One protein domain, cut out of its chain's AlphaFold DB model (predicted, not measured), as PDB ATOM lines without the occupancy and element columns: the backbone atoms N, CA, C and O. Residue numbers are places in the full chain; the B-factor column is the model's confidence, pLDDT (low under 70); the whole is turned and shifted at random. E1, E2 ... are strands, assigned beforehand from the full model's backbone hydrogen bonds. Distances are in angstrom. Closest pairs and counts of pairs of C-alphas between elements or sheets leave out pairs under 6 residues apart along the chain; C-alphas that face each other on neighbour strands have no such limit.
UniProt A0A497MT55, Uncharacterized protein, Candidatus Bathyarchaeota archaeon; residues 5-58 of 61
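This is residues 5 to 58 of the 61 residues of an uncharacterized protein of Candidatus Bathyarchaeota archaeon (UniProt A0A497MT55). One strongly twisted sheet of four strands makes a wall, and the long stretch of residues 31 to 50 loops over one of its faces, leaving the other bare. That stretch leads from the end of E3, at one edge of the sheet, to the start of E4 at the other. The printed part has 54 residues with no named helix and four named strands, E1 to E4 along the chain, in the sheet order E3 E2 E1 E4, mixed. Its class is all strand, though named strands hold 24 residues, under half. The whole is compact, with a radius of gyration of the C-alphas of 10.3 A and spans of 27 by 20 by 17 A.

E1, residues 5 to 9, starts at C-alpha 5 (-34.713, 27.254, 31.199) and is 13.0 A long. E2, residues 15 to 20, is 15.7 A long, and E3, residues 25 to 30, is 16.3 A. E4, residues 51 to 57, is 17.7 A long and ends at C-alpha 57 (-37.893, 18.484, 42.024).

E1, E2 and E3 form a meander, each strand the antiparallel neighbour of the one before. In the hairpin E1 and E2, at 151 degrees, N 7 and O 17 are 2.8 A apart. In the hairpin E2 and E3, at 150 degrees, N 18 and O 27 are 2.8 A apart. E4 is parallel to E1 at 18 degrees, with N 6 and O 52 2.9 A apart. The edge strands E3 and E4 are apart.

The C-alphas farthest apart, of Gly 41 and Glu 58, are 28.8 A apart. The printed part has no cut. The links E1 to E2 and E2 to E3 are tight; E3 to E4 is long, 20 residues, and within it residues 35 to 36 pair antiparallel with 43 to 44. The mean pLDDT of the printed part is 82.3; residues 9 to 13 and 55 to 58 are under 70.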
ATOM      1  N   LEU A   5     -34.884  28.273  30.161       89.06
ATOM      2  CA  LEU A   5     -34.713  27.254  31.199       89.06
ATOM      3  C   LEU A   5     -35.976  27.157  32.041       89.06
ATOM      4  O   LEU A   5     -36.353  28.132  32.679       89.06
ATOM      5  N   PHE A   6     -36.597  25.986  32.064       86.38
ATOM      6  CA  PHE A   6     -37.738  25.705  32.923       86.38
ATOM      7  C   PHE A   6     -37.267  25.089  34.241       86.38
ATOM      8  O   PHE A   6     -36.463  24.148  34.253       86.38
ATOM      9  N   LYS A   7     -37.771  25.633  35.346       86.44
ATOM     10  CA  LYS A   7     -37.598  25.130  36.707       86.44
ATOM     11  C   LYS A   7     -38.970  24.813  37.289       86.44
ATOM     12  O   LYS A   7     -39.814  25.697  37.374       86.44
ATOM     13  N   PHE A   8     -39.161  23.570  37.702       79.81
ATOM     14  CA  PHE A   8     -40.358  23.105  38.395       79.81
ATOM     15  C   PHE A   8     -40.011  22.951  39.875       79.81
ATOM     16  O   PHE A   8     -39.012  22.309  40.217       79.81
ATOM     17  N   SER A   9     -40.794  23.565  40.755       65.81
ATOM     18  CA  SER A   9     -40.546  23.547  42.200       65.81
ATOM     19  C   SER A   9     -41.860  23.419  42.951       65.81
ATOM     20  O   SER A   9     -42.460  24.434  43.248       65.81
ATOM     21  N   ASN A  10     -42.301  22.186  43.220       63.31
ATOM     22  CA  ASN A  10     -43.449  21.820  44.069       63.31
ATOM     23  C   ASN A  10     -44.679  22.758  44.023       63.31
ATOM     24  O   ASN A  10     -45.349  22.956  45.035       63.31
ATOM     25  N   TYR A  11     -44.951  23.370  42.868       62.66
ATOM     26  CA  TYR A  11     -46.106  24.232  42.684       62.66
ATOM     27  C   TYR A  11     -47.312  23.345  42.352       62.66
ATOM     28  O   TYR A  11     -47.164  22.409  41.555       62.66
ATOM     29  N   PRO A  12     -48.491  23.601  42.939       57.84
ATOM     30  CA  PRO A  12     -49.714  22.955  42.488       57.84
ATOM     31  C   PRO A  12     -49.950  23.269  40.995       57.84
ATOM     32  O   PRO A  12     -49.559  24.318  40.496       57.84
ATOM     33  N   GLU A  13     -50.572  22.345  40.260       66.12
ATOM     34  CA  GLU A  13     -51.139  22.619  38.924       66.12
ATOM     35  C   GLU A  13     -50.152  23.029  37.802       66.12
ATOM     36  O   GLU A  13     -50.388  23.991  37.068       66.12
ATOM     37  N   ASN A  14     -49.083  22.255  37.580       72.19
ATOM     38  CA  ASN A  14     -48.181  22.405  36.420       72.19
ATOM     39  C   ASN A  14     -47.486  23.777  36.302       72.19
ATOM     40  O   ASN A  14     -47.032  24.145  35.216       72.19
ATOM     41  N   GLU A  15     -47.364  24.554  37.377       83.81
ATOM     42  CA  GLU A  15     -46.624  25.815  37.319       83.81
ATOM     43  C   GLU A  15     -45.104  25.587  37.277       83.81
ATOM     44  O   GLU A  15     -44.531  24.718  37.941       83.81
ATOM     45  N   ALA A  16     -44.430  26.404  36.476       86.62
ATOM     46  CA  ALA A  16     -42.988  26.413  36.318       86.62
ATOM     47  C   ALA A  16     -42.469  27.849  36.262       86.62
ATOM     48  O   ALA A  16     -43.136  28.772  35.796       86.62
ATOM     49  N   ILE A  17     -41.220  28.033  36.673       89.06
ATOM     50  CA  ILE A  17     -40.481  29.263  36.421       89.06
ATOM     51  C   ILE A  17     -39.708  29.085  35.119       89.06
ATOM     52  O   ILE A  17     -38.855  28.201  35.008       89.06
ATOM     53  N   ILE A  18     -39.963  29.954  34.146       90.19
ATOM     54  CA  ILE A  18     -39.159  30.063  32.932       90.19
ATOM     55  C   ILE A  18     -38.129  31.183  33.089       90.19
ATOM     56  O   ILE A  18     -38.461  32.333  33.369       90.19
ATOM     57  N   TYR A  19     -36.859  30.858  32.867       92.06
ATOM     58  CA  TYR A  19     -35.802  31.833  32.629       92.06
ATOM     59  C   TYR A  19     -35.722  32.150  31.138       92.06
ATOM     60  O   TYR A  19     -35.498  31.256  30.315       92.06
ATOM     61  N   CYS A  20     -35.870  33.427  30.797       91.75
ATOM     62  CA  CYS A  20     -35.692  33.942  29.451       91.75
ATOM     63  C   CYS A  20     -34.285  34.527  29.277       91.75
ATOM     64  O   CYS A  20     -34.001  35.583  29.847       91.75
ATOM     65  N   PRO A  21     -33.419  33.928  28.441       89.38
ATOM     66  CA  PRO A  21     -32.070  34.443  28.226       89.38
ATOM     67  C   PRO A  21     -32.032  35.713  27.364       89.38
ATOM     68  O   PRO A  21     -31.067  36.461  27.443       89.38
ATOM     69  N   LYS A  22     -33.061  35.963  26.539       89.19
ATOM     70  CA  LYS A  22     -33.152  37.166  25.691       89.19
ATOM     71  C   LYS A  22     -33.462  38.419  26.506       89.19
ATOM     72  O   LYS A  22     -32.876  39.464  26.273       89.19
ATOM     73  N   ALA A  23     -34.391  38.295  27.450       89.25
ATOM     74  CA  ALA A  23     -34.793  39.386  28.331       89.25
ATOM     75  C   ALA A  23     -34.006  39.411  29.653       89.25
ATOM     76  O   ALA A  23     -34.170  40.355  30.420       89.25
ATOM     77  N   ASN A  24     -33.204  38.374  29.929       89.56
ATOM     78  CA  ASN A  24     -32.516  38.139  31.200       89.56
ATOM     79  C   ASN A  24     -33.462  38.241  32.418       89.56
ATOM     80  O   ASN A  24     -33.195  38.955  33.382       89.56
ATOM     81  N   LYS A  25     -34.621  37.573  32.339       90.44
ATOM     82  CA  LYS A  25     -35.705  37.650  33.338       90.44
ATOM     83  C   LYS A  25     -36.302  36.281  33.635       90.44
ATOM     84  O   LYS A  25     -36.303  35.401  32.773       90.44
ATOM     85  N   PHE A  26     -36.858  36.143  34.833       88.88
ATOM     86  CA  PHE A  26     -37.650  34.989  35.247       88.88
ATOM     87  C   PHE A  26     -39.138  35.342  35.230       88.88
ATOM     88  O   PHE A  26     -39.506  36.445  35.630       88.88
ATOM     89  N   CYS A  27     -39.978  34.404  34.802       88.06
ATOM     90  CA  CYS A  27     -41.431  34.517  34.882       88.06
ATOM     91  C   CYS A  27     -42.051  33.205  35.354       88.06
ATOM     92  O   CYS A  27     -41.560  32.129  35.014       88.06
ATOM     93  N   PHE A  28     -43.155  33.312  36.086       88.00
ATOM     94  CA  PHE A  28     -44.030  32.184  36.384       88.00
ATOM     95  C   PHE A  28     -44.925  31.910  35.182       88.00
ATOM     96  O   PHE A  28     -45.456  32.837  34.568       88.00
ATOM     97  N   VAL A  29     -45.047  30.641  34.821       87.44
ATOM     98  CA  VAL A  29     -45.874  30.175  33.714       87.44
ATOM     99  C   VAL A  29     -46.548  28.871  34.106       87.44
ATOM    100  O   VAL A  29     -45.934  28.029  34.754       87.44
ATOM    101  N   LYS A  30     -47.787  28.667  33.661       86.62
ATOM    102  CA  LYS A  30     -48.355  27.318  33.604       86.62
ATOM    103  C   LYS A  30     -47.670  26.585  32.459       86.62
ATOM    104  O   LYS A  30     -47.669  27.069  31.327       86.62
ATOM    105  N   PHE A  31     -46.992  25.489  32.772       83.25
ATOM    106  CA  PHE A  31     -46.222  24.740  31.796       83.25
ATOM    107  C   PHE A  31     -47.161  23.915  30.924       83.25
ATOM    108  O   PHE A  31     -47.648  22.859  31.317       83.25
ATOM    109  N   GLU A  32     -47.367  24.407  29.714       83.88
ATOM    110  CA  GLU A  32     -48.058  23.715  28.641       83.88
ATOM    111  C   GLU A  32     -47.232  23.927  27.375       83.88
ATOM    112  O   GLU A  32     -46.749  25.028  27.117       83.88
ATOM    113  N   LEU A  33     -46.992  22.867  26.609       83.12
ATOM    114  CA  LEU A  33     -46.326  22.974  25.316       83.12
ATOM    115  C   LEU A  33     -47.344  22.651  24.221       83.12
ATOM    116  O   LEU A  33     -48.081  21.677  24.373       83.12
ATOM    117  N   PRO A  34     -47.358  23.404  23.108       89.00
ATOM    118  CA  PRO A  34     -46.476  24.529  22.774       89.00
ATOM    119  C   PRO A  34     -46.838  25.833  23.518       89.00
ATOM    120  O   PRO A  34     -48.005  26.096  23.779       89.00
ATOM    121  N   MET A  35     -45.857  26.706  23.793       90.19
ATOM    122  CA  MET A  35     -46.110  28.021  24.420       90.19
ATOM    123  C   MET A  35     -45.267  29.159  23.849       90.19
ATOM    124  O   MET A  35     -44.219  28.949  23.239       90.19
ATOM    125  N   ARG A  36     -45.689  30.402  24.108       90.75
ATOM    126  CA  ARG A  36     -44.865  31.600  23.892       90.75
ATOM    127  C   ARG A  36     -44.208  32.030  25.196       90.75
ATOM    128  O   ARG A  36     -44.870  32.120  26.225       90.75
ATOM    129  N   CYS A  37     -42.912  32.336  25.153       89.25
ATOM    130  CA  CYS A  37     -42.238  32.948  26.293       89.25
ATOM    131  C   CYS A  37     -42.882  34.318  26.596       89.25
ATOM    132  O   CYS A  37     -42.866  35.180  25.715       89.25
ATOM    133  N   PRO A  38     -43.375  34.572  27.823       89.38
ATOM    134  CA  PRO A  38     -44.015  35.845  28.166       89.38
ATOM    135  C   PRO A  38     -43.035  37.028  28.146       89.38
ATOM    136  O   PRO A  38     -43.452  38.168  27.983       89.38
ATOM    137  N   CYS A  39     -41.728  36.772  28.277       91.38
ATOM    138  CA  CYS A  39     -40.715  37.828  28.308       91.38
ATOM    139  C   CYS A  39     -40.282  38.302  26.916       91.38
ATOM    140  O   CYS A  39     -40.021  39.485  26.731       91.38
ATOM    141  N   CYS A  40     -40.109  37.381  25.961       89.75
ATOM    142  CA  CYS A  40     -39.515  37.695  24.655       89.75
ATOM    143  C   CYS A  40     -40.386  37.312  23.454       89.75
ATOM    144  O   CYS A  40     -39.973  37.524  22.317       89.75
ATOM    145  N   GLY A  41     -41.552  36.702  23.684       89.75
ATOM    146  CA  GLY A  41     -42.476  36.274  22.636       89.75
ATOM    147  C   GLY A  41     -42.020  35.057  21.821       89.75
ATOM    148  O   GLY A  41     -42.734  34.646  20.909       89.75
ATOM    149  N   GLU A  42     -40.858  34.460  22.118       89.19
ATOM    150  CA  GLU A  42     -40.351  33.301  21.374       89.19
ATOM    151  C   GLU A  42     -41.291  32.096  21.499       89.19
ATOM    152  O   GLU A  42     -41.706  31.735  22.602       89.19
ATOM    153  N   PHE A  43     -41.598  31.461  20.365       90.06
ATOM    154  CA  PHE A  43     -42.450  30.277  20.305       90.06
ATOM    155  C   PHE A  43     -41.649  29.000  20.588       90.06
ATOM    156  O   PHE A  43     -40.721  28.642  19.848       90.06
ATOM    157  N   ILE A  44     -42.017  28.335  21.679       89.50
ATOM    158  CA  ILE A  44     -41.421  27.118  22.218       89.50
ATOM    159  C   ILE A  44     -42.384  25.968  21.924       89.50
ATOM    160  O   ILE A  44     -43.345  25.734  22.647       89.50
ATOM    161  N   GLU A  45     -42.108  25.251  20.840       85.50
ATOM    162  CA  GLU A  45     -42.926  24.117  20.387       85.50
ATOM    163  C   GLU A  45     -42.650  22.837  21.178       85.50
ATOM    164  O   GLU A  45     -43.487  21.947  21.253       85.50
ATOM    165  N   GLY A  46     -41.468  22.746  21.782       82.50
ATOM    166  CA  GLY A  46     -41.021  21.575  22.515       82.50
ATOM    167  C   GLY A  46     -39.722  21.829  23.270       82.50
ATOM    168  O   GLY A  46     -39.007  22.814  23.035       82.50
ATOM    169  N   LEU A  47     -39.397  20.909  24.175       77.00
ATOM    170  CA  LEU A  47     -38.091  20.851  24.826       77.00
ATOM    171  C   LEU A  47     -37.037  20.426  23.790       77.00
ATOM    172  O   LEU A  47     -37.259  19.499  23.018       77.00
ATOM    173  N   GLY A  48     -35.890  21.109  23.726       76.12
ATOM    174  CA  GLY A  48     -34.882  20.827  22.701       76.12
ATOM    175  C   GLY A  48     -33.897  21.967  22.461       76.12
ATOM    176  O   GLY A  48     -33.128  22.356  23.345       76.12
ATOM    177  N   ARG A  49     -33.850  22.498  21.231       74.88
ATOM    178  CA  ARG A  49     -32.941  23.609  20.881       74.88
ATOM    179  C   ARG A  49     -33.332  24.929  21.549       74.88
ATOM    180  O   ARG A  49     -32.430  25.677  21.903       74.88
ATOM    181  N   LYS A  50     -34.632  25.184  21.742       77.25
ATOM    182  CA  LYS A  50     -35.162  26.463  22.254       77.25
ATOM    183  C   LYS A  50     -35.334  26.495  23.776       77.25
ATOM    184  O   LYS A  50     -35.173  27.550  24.383       77.25
ATOM    185  N   ALA A  51     -35.599  25.346  24.401       81.62
ATOM    186  CA  ALA A  51     -35.810  25.260  25.841       81.62
ATOM    187  C   ALA A  51     -35.250  23.979  26.470       81.62
ATOM    188  O   ALA A  51     -35.114  22.956  25.799       81.62
ATOM    189  N   LYS A  52     -34.929  24.038  27.765       84.81
ATOM    190  CA  LYS A  52     -34.429  22.920  28.574       84.81
ATOM    191  C   LYS A  52     -35.068  22.954  29.964       84.81
ATOM    192  O   LYS A  52     -35.154  24.018  30.565       84.81
ATOM    193  N   ILE A  53     -35.445  21.796  30.497       83.25
ATOM    194  CA  ILE A  53     -35.768  21.651  31.923       83.25
ATOM    195  C   ILE A  53     -34.453  21.468  32.681       83.25
ATOM    196  O   ILE A  53     -33.656  20.597  32.335       83.25
ATOM    197  N   VAL A  54     -34.192  22.323  33.668       79.31
ATOM    198  CA  VAL A  54     -32.938  22.288  34.446       79.31
ATOM    199  C   VAL A  54     -33.138  21.865  35.890       79.31
ATOM    200  O   VAL A  54     -32.165  21.541  36.559       79.31
ATOM    201  N   LEU A  55     -34.380  21.863  36.369       69.56
ATOM    202  CA  LEU A  55     -34.711  21.429  37.714       69.56
ATOM    203  C   LEU A  55     -36.146  20.903  37.707       69.56
ATOM    204  O   LEU A  55     -37.070  21.649  37.386       69.56
ATOM    205  N   LYS A  56     -36.303  19.615  38.013       64.06
ATOM    206  CA  LYS A  56     -37.586  18.957  38.259       64.06
ATOM    207  C   LYS A  56     -37.468  18.306  39.632       64.06
ATOM    208  O   LYS A  56     -36.924  17.214  39.748       64.06
ATOM    209  N   TYR A  57     -37.844  19.041  40.674       61.31
ATOM    210  CA  TYR A  57     -37.893  18.484  42.024       61.31
ATOM    211  C   TYR A  57     -39.209  17.715  42.162       61.31
ATOM    212  O   TYR A  57     -40.254  18.311  42.404       61.31
ATOM    213  N   GLU A  58     -39.155  16.403  41.947       56.16
ATOM    214  CA  GLU A  58     -40.167  15.466  42.438       56.16
ATOM    215  C   GLU A  58     -39.673  15.017  43.816       56.16
ATOM    216  O   GLU A  58     -38.730  14.233  43.909       56.16
TER     217      GLU A  58